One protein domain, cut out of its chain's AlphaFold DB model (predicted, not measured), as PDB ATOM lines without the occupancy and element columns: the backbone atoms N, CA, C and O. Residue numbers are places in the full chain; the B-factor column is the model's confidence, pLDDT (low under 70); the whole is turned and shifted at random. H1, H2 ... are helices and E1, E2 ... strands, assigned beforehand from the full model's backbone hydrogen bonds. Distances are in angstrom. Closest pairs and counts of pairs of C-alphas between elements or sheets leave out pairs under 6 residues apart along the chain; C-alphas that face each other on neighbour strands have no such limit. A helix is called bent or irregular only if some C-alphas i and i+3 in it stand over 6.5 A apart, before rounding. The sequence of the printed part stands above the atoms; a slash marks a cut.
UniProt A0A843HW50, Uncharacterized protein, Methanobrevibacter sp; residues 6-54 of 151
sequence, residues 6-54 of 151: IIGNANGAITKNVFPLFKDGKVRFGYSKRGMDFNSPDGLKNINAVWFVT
ATOM      1  N   ILE A   6     256.773 227.576 382.120       96.44
ATOM      2  CA  ILE A   6     255.725 228.204 382.926       96.44
ATOM      3  C   ILE A   6     255.639 227.455 384.252       96.44
ATOM      4  O   ILE A   6     255.585 226.229 384.270       96.44
ATOM      5  N   ILE A   7     255.596 228.174 385.370       96.06
ATOM      6  CA  ILE A   7     255.288 227.576 386.673       96.06
ATOM      7  C   ILE A   7     253.773 227.627 386.846       96.06
ATOM      8  O   ILE A   7     253.196 228.703 386.964       96.06
ATOM      9  N   GLY A   8     253.128 226.462 386.829       93.62
ATOM     10  CA  GLY A   8     251.675 226.350 386.904       93.62
ATOM     11  C   GLY A   8     251.233 225.329 387.940       93.62
ATOM     12  O   GLY A   8     251.985 224.425 388.303       93.62
ATOM     13  N   ASN A   9     249.991 225.446 388.413       93.31
ATOM     14  CA  ASN A   9     249.386 224.383 389.208       93.31
ATOM     15  C   ASN A   9     249.246 223.125 388.338       93.31
ATOM     16  O   ASN A   9     248.717 223.203 387.233       93.31
ATOM     17  N   ALA A  10     249.665 221.965 388.833       92.50
ATOM     18  CA  ALA A  10     249.595 220.706 388.098       92.50
ATOM     19  C   ALA A  10     248.184 220.343 387.600       92.50
ATOM     20  O   ALA A  10     248.054 219.759 386.527       92.50
ATOM     21  N   ASN A  11     247.133 220.700 388.345       89.38
ATOM     22  CA  ASN A  11     245.747 220.481 387.918       89.38
ATOM     23  C   ASN A  11     245.372 221.351 386.707       89.38
ATOM     24  O   ASN A  11     244.450 221.015 385.970       89.38
ATOM     25  N   GLY A  12     246.116 222.436 386.464       92.06
ATOM     26  CA  GLY A  12     245.988 223.278 385.279       92.06
ATOM     27  C   GLY A  12     246.177 222.509 383.972       92.06
ATOM     28  O   GLY A  12     245.568 222.878 382.973       92.06
ATOM     29  N   ALA A  13     246.940 221.408 383.988       92.88
ATOM     30  CA  ALA A  13     247.229 220.594 382.808       92.88
ATOM     31  C   ALA A  13     245.987 219.978 382.154       92.88
ATOM     32  O   ALA A  13     246.024 219.674 380.971       92.88
ATOM     33  N   ILE A  14     244.896 219.804 382.905       90.75
ATOM     34  CA  ILE A  14     243.654 219.203 382.400       90.75
ATOM     35  C   ILE A  14     242.512 220.214 382.243       90.75
ATOM     36  O   ILE A  14     241.359 219.845 382.041       90.75
ATOM     37  N   THR A  15     242.814 221.507 382.365       88.56
ATOM     38  CA  THR A  15     241.816 222.559 382.144       88.56
ATOM     39  C   THR A  15     241.516 222.724 380.660       88.56
ATOM     40  O   THR A  15     242.359 222.433 379.812       88.56
ATOM     41  N   LYS A  16     240.328 223.261 380.357       85.50
ATOM     42  CA  LYS A  16     239.774 223.346 379.001       85.50
ATOM     43  C   LYS A  16     240.752 223.833 377.923       85.50
ATOM     44  O   LYS A  16     240.821 223.276 376.838       85.50
ATOM     45  N   ASN A  17     241.519 224.873 378.232       87.75
ATOM     46  CA  ASN A  17     242.381 225.530 377.247       87.75
ATOM     47  C   ASN A  17     243.823 225.000 377.250       87.75
ATOM     48  O   ASN A  17     244.598 225.330 376.359       87.75
ATOM     49  N   VAL A  18     244.200 224.216 378.262       92.31
ATOM     50  CA  VAL A  18     245.575 223.729 378.445       92.31
ATOM     51  C   VAL A  18     245.685 222.257 378.073       92.31
ATOM     52  O   VAL A  18     246.687 221.852 377.491       92.31
ATOM     53  N   PHE A  19     244.651 221.466 378.362       92.00
ATOM     54  CA  PHE A  19     244.638 220.035 378.090       92.00
ATOM     55  C   PHE A  19     244.940 219.671 376.633       92.00
ATOM     56  O   PHE A  19     245.792 218.802 376.440       92.00
ATOM     57  N   PRO A  20     244.385 220.360 375.611       91.31
ATOM     58  CA  PRO A  20     244.728 220.064 374.221       91.31
ATOM     59  C   PRO A  20     246.234 220.172 373.937       91.31
ATOM     60  O   PRO A  20     246.782 219.390 373.170       91.31
ATOM     61  N   LEU A  21     246.951 221.080 374.613       92.88
ATOM     62  CA  LEU A  21     248.403 221.216 374.452       92.88
ATOM     63  C   LEU A  21     249.171 220.031 375.051       92.88
ATOM     64  O   LEU A  21     250.218 219.664 374.522       92.88
ATOM     65  N   PHE A  22     248.673 219.445 376.142       92.25
ATOM     66  CA  PHE A  22     249.238 218.227 376.727       92.25
ATOM     67  C   PHE A  22     248.890 216.988 375.894       92.25
ATOM     68  O   PHE A  22     249.777 216.177 375.636       92.25
ATOM     69  N   LYS A  23     247.635 216.869 375.440       90.00
ATOM     70  CA  LYS A  23     247.148 215.781 374.575       90.00
ATOM     71  C   LYS A  23     247.927 215.719 373.257       90.00
ATOM     72  O   LYS A  23     248.423 214.658 372.899       90.00
ATOM     73  N   ASP A  24     248.154 216.868 372.618       89.81
ATOM     74  CA  ASP A  24     248.943 216.984 371.380       89.81
ATOM     75  C   ASP A  24     250.464 216.863 371.603       89.81
ATOM     76  O   ASP A  24     251.254 216.994 370.665       89.81
ATOM     77  N   GLY A  25     250.917 216.725 372.852       89.38
ATOM     78  CA  GLY A  25     252.336 216.709 373.196       89.38
ATOM     79  C   GLY A  25     253.065 218.041 372.972       89.38
ATOM     80  O   GLY A  25     254.289 218.080 373.067       89.38
ATOM     81  N   LYS A  26     252.369 219.152 372.708       91.69
ATOM     82  CA  LYS A  26     252.965 220.497 372.544       91.69
ATOM     83  C   LYS A  26     253.536 221.044 373.855       91.69
ATOM     84  O   LYS A  26     254.525 221.770 373.840       91.69
ATOM     85  N   VAL A  27     252.931 220.676 374.982       93.88
ATOM     86  CA  VAL A  27     253.376 221.013 376.340       93.88
ATOM     87  C   VAL A  27     253.463 219.738 377.171       93.88
ATOM     88  O   VAL A  27     252.719 218.785 376.964       93.88
ATOM     89  N   ARG A  28     254.398 219.706 378.118       93.81
ATOM     90  CA  ARG A  28     254.576 218.599 379.064       93.81
ATOM     91  C   ARG A  28     255.025 219.117 380.419       93.81
ATOM     92  O   ARG A  28     255.489 220.250 380.541       93.81
ATOM     93  N   PHE A  29     254.934 218.278 381.445       94.75
ATOM     94  CA  PHE A  29     255.570 218.606 382.715       94.75
ATOM     95  C   PHE A  29     257.103 218.614 382.557       94.75
ATOM     96  O   PHE A  29     257.668 217.748 381.885       94.75
ATOM     97  N   GLY A  30     257.770 219.579 383.187       94.44
ATOM     98  CA  GLY A  30     259.224 219.730 383.208       94.44
ATOM     99  C   GLY A  30     259.924 218.833 384.236       94.44
ATOM    100  O   GLY A  30     259.318 217.932 384.817       94.44
ATOM    101  N   TYR A  31     261.211 219.107 384.478       92.50
ATOM    102  CA  TYR A  31     262.053 218.377 385.444       92.50
ATOM    103  C   TYR A  31     261.834 218.775 386.911       92.50
ATOM    104  O   TYR A  31     262.403 218.159 387.811       92.50
ATOM    105  N   SER A  32     261.023 219.800 387.177       92.00
ATOM    106  CA  SER A  32     260.688 220.190 388.543       92.00
ATOM    107  C   SER A  32     259.969 219.070 389.294       92.00
ATOM    108  O   SER A  32     259.152 218.349 388.717       92.00
ATOM    109  N   LYS A  33     260.173 219.002 390.611       86.25
ATOM    110  CA  LYS A  33     259.308 218.208 391.488       86.25
ATOM    111  C   LYS A  33     257.871 218.750 391.444       86.25
ATOM    112  O   LYS A  33     257.661 219.934 391.186       86.25
ATOM    113  N   ARG A  34     256.890 217.878 391.706       87.56
ATOM    114  CA  ARG A  34     255.540 218.325 392.075       87.56
ATOM    115  C   ARG A  34     255.587 218.881 393.488       87.56
ATOM    116  O   ARG A  34     256.177 218.244 394.359       87.56
ATOM    117  N   GLY A  35     254.922 220.007 393.701       93.12
ATOM    118  CA  GLY A  35     255.003 220.708 394.975       93.12
ATOM    119  C   GLY A  35     256.186 221.667 394.957       93.12
ATOM    120  O   GLY A  35     257.329 221.250 394.772       93.12
ATOM    121  N   MET A  36     255.909 222.951 395.131       94.06
ATOM    122  CA  MET A  36     256.928 223.986 395.272       94.06
ATOM    123  C   MET A  36     256.543 224.902 396.419       94.06
ATOM    124  O   MET A  36     255.358 225.172 396.633       94.06
ATOM    125  N   ASP A  37     257.554 225.382 397.126       95.25
ATOM    126  CA  ASP A  37     257.374 226.308 398.228       95.25
ATOM    127  C   ASP A  37     257.427 227.748 397.722       95.25
ATOM    128  O   ASP A  37     258.339 228.139 396.993       95.25
ATOM    129  N   PHE A  38     256.436 228.541 398.121       93.75
ATOM    130  CA  PHE A  38     256.336 229.958 397.796       93.75
ATOM    131  C   PHE A  38     256.235 230.774 399.078       93.75
ATOM    132  O   PHE A  38     255.478 230.433 399.989       93.75
ATOM    133  N   ASN A  39     256.969 231.883 399.132       96.44
ATOM    134  CA  ASN A  39     256.801 232.861 400.197       96.44
ATOM    135  C   ASN A  39     255.484 233.613 399.994       96.44
ATOM    136  O   ASN A  39     255.229 234.158 398.920       96.44
ATOM    137  N   SER A  40     254.662 233.653 401.036       92.75
ATOM    138  CA  SER A  40     253.446 234.459 401.099       92.75
ATOM    139  C   SER A  40     253.464 235.337 402.356       92.75
ATOM    140  O   SER A  40     254.268 235.071 403.253       92.75
ATOM    141  N   PRO A  41     252.585 236.348 402.469       96.44
ATOM    142  CA  PRO A  41     252.467 237.149 403.690       96.44
ATOM    143  C   PRO A  41     252.213 236.319 404.961       96.44
ATOM    144  O   PRO A  41     252.665 236.704 406.032       96.44
ATOM    145  N   ASP A  42     251.566 235.155 404.832       95.06
ATOM    146  CA  ASP A  42     251.274 234.242 405.952       95.06
ATOM    147  C   ASP A  42     252.395 233.212 406.206       95.06
ATOM    148  O   ASP A  42     252.217 232.273 406.980       95.06
ATOM    149  N   GLY A  43     253.533 233.330 405.512       96.31
ATOM    150  CA  GLY A  43     254.656 232.393 405.580       96.31
ATOM    151  C   GLY A  43     254.807 231.500 404.345       96.31
ATOM    152  O   GLY A  43     254.201 231.734 403.292       96.31
ATOM    153  N   LEU A  44     255.669 230.485 404.466       96.56
ATOM    154  CA  LEU A  44     255.998 229.551 403.389       96.56
ATOM    155  C   LEU A  44     254.814 228.610 403.115       96.56
ATOM    156  O   LEU A  44     254.356 227.904 404.013       96.56
ATOM    157  N   LYS A  45     254.330 228.582 401.871       95.06
ATOM    158  CA  LYS A  45     253.232 227.711 401.435       95.06
ATOM    159  C   LYS A  45     253.720 226.731 400.380       95.06
ATOM    160  O   LYS A  45     254.225 227.149 399.340       95.06
ATOM    161  N   ASN A  46     253.497 225.440 400.615       94.75
ATOM    162  CA  ASN A  46     253.686 224.419 399.594       94.75
ATOM    163  C   ASN A  46     252.447 224.365 398.694       94.75
ATOM    164  O   ASN A  46     251.337 224.098 399.156       94.75
ATOM    165  N   ILE A  47     252.633 224.637 397.407       92.62
ATOM    166  CA  ILE A  47     251.572 224.620 396.400       92.62
ATOM    167  C   ILE A  47     251.860 223.492 395.419       92.62
ATOM    168  O   ILE A  47     253.017 223.260 395.078       92.62
ATOM    169  N   ASN A  48     250.815 222.833 394.904       92.75
ATOM    170  CA  ASN A  48     250.899 221.824 393.839       92.75
ATOM    171  C   ASN A  48     251.312 222.439 392.482       92.75
ATOM    172  O   ASN A  48     250.579 222.357 391.497       92.75
ATOM    173  N   ALA A  49     252.458 223.109 392.449       95.12
ATOM    174  CA  ALA A  49     253.056 223.713 391.278       95.12
ATOM    175  C   ALA A  49     254.050 222.750 390.617       95.12
ATOM    176  O   ALA A  49     254.643 221.885 391.270       95.12
ATOM    177  N   VAL A  50     254.199 222.898 389.305       96.00
ATOM    178  CA  VAL A  50     255.111 222.139 388.447       96.00
ATOM    179  C   VAL A  50     255.445 222.987 387.215       96.00
ATOM    180  O   VAL A  50     254.676 223.865 386.820       96.00
ATOM    181  N   TRP A  51     256.601 222.753 386.603       96.69
ATOM    182  CA  TRP A  51     256.969 223.377 385.336       96.69
ATOM    183  C   TRP A  51     256.154 222.785 384.192       96.69
ATOM    184  O   TRP A  51     256.057 221.566 384.067       96.69
ATOM    185  N   PHE A  52     255.600 223.639 383.345       96.19
ATOM    186  CA  PHE A  52     255.040 223.310 382.041       96.19
ATOM    187  C   PHE A  52     256.055 223.791 381.010       96.19
ATOM    188  O   PHE A  52     256.454 224.956 381.043       96.19
ATOM    189  N   VAL A  53     256.509 222.898 380.140       96.38
ATOM    190  CA  VAL A  53     257.617 223.169 379.218       96.38
ATOM    191  C   VAL A  53     257.284 222.698 377.808       96.38
ATOM    192  O   VAL A  53     256.500 221.761 377.637       96.38
ATOM    193  N   THR A  54     257.894 223.329 376.809       95.50
ATOM    194  CA  THR A  54     257.823 222.907 375.395       95.50
ATOM    195  C   THR A  54     259.018 222.068 374.968       95.50
ATOM    196  O   THR A  54     258.889 221.220 374.085       95.50
TER     197      THR A  54
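This is residues 6 to 54 of the 151 residues of an uncharacterized protein of Methanobrevibacter sp (UniProt A0A843HW50). This is a long, narrow piece: the hairpin of E2 and E3 makes one end, and two short helices, H1 and H2, lie toward the other. E4 runs along the middle, with E1 paired to it and the short stretch of residues 28 to 29 paired to its residues 52 to 53. The printed part has 49 residues, with two named helices and four named strands in the order E1, H1, H2, E2, E3, E4; the class is mixed, helices and strands. There are two antiparallel sheets of two strands each, E1 - E4 and E2 - E3. The whole is only just loose, close to compact, with a radius of gyration of the C-alphas of 12.1 A, and only just elongated, spanning 38 by 22 by 12 A.

E1 is residues 6 to 9, 9.7 A long, and begins at C-alpha 6 (255.725, 228.204, 382.926). H1, residues 10 to 14, is 8.4 A long; it is neither bent nor irregular, but only just: C-alphas 11 and 14 are 6.0 A apart. H2, residues 19 to 23, is 6.1 A long. E2, residues 36 to 40, is 12.5 A long and begins at C-alpha 36 (256.928, 223.986, 395.272). E3, residues 43 to 47, is 12.4 A long. E4, residues 49 to 53, is 12.9 A long and ends at C-alpha 53 (257.617, 223.169, 379.218).

E1 and E4 are antiparallel neighbours at 140 degrees, with N 6 and O 52 within hydrogen-bond range at 2.9 A and N 52 and O 6 at 2.8 A. The closest C-alphas of H1 and E4 are those of Ala 10 and Ala 49, 5.6 A apart. H1 and H2 are close but not clearly touching, with the C-alphas of Ala 13 and Phe 19 closest at 5.4 A. In H2 the O i to N i+4 pair is within hydrogen-bond range; in H1 0 of 1 is, while 2 of 2 O i to N i+3 pairs are. E2 and E3 form a hairpin, antiparallel at 145 degrees, with N 38 and O 45 at 2.9 A and N 40 and O 43 at 3.0 A. E3 runs on into E4 across a break of 1 residue, at 54 degrees. H2 is apart from E3 and from E4.

The two C-alphas farthest apart, those of Asp 24 and Asp 42, are 38.7 A apart. The printed part has no cut. The link from H2 to E2, residues 24 to 35, is long; the other links are tight. The mean pLDDT of the printed part is 93.0, and no printed residue is under 70.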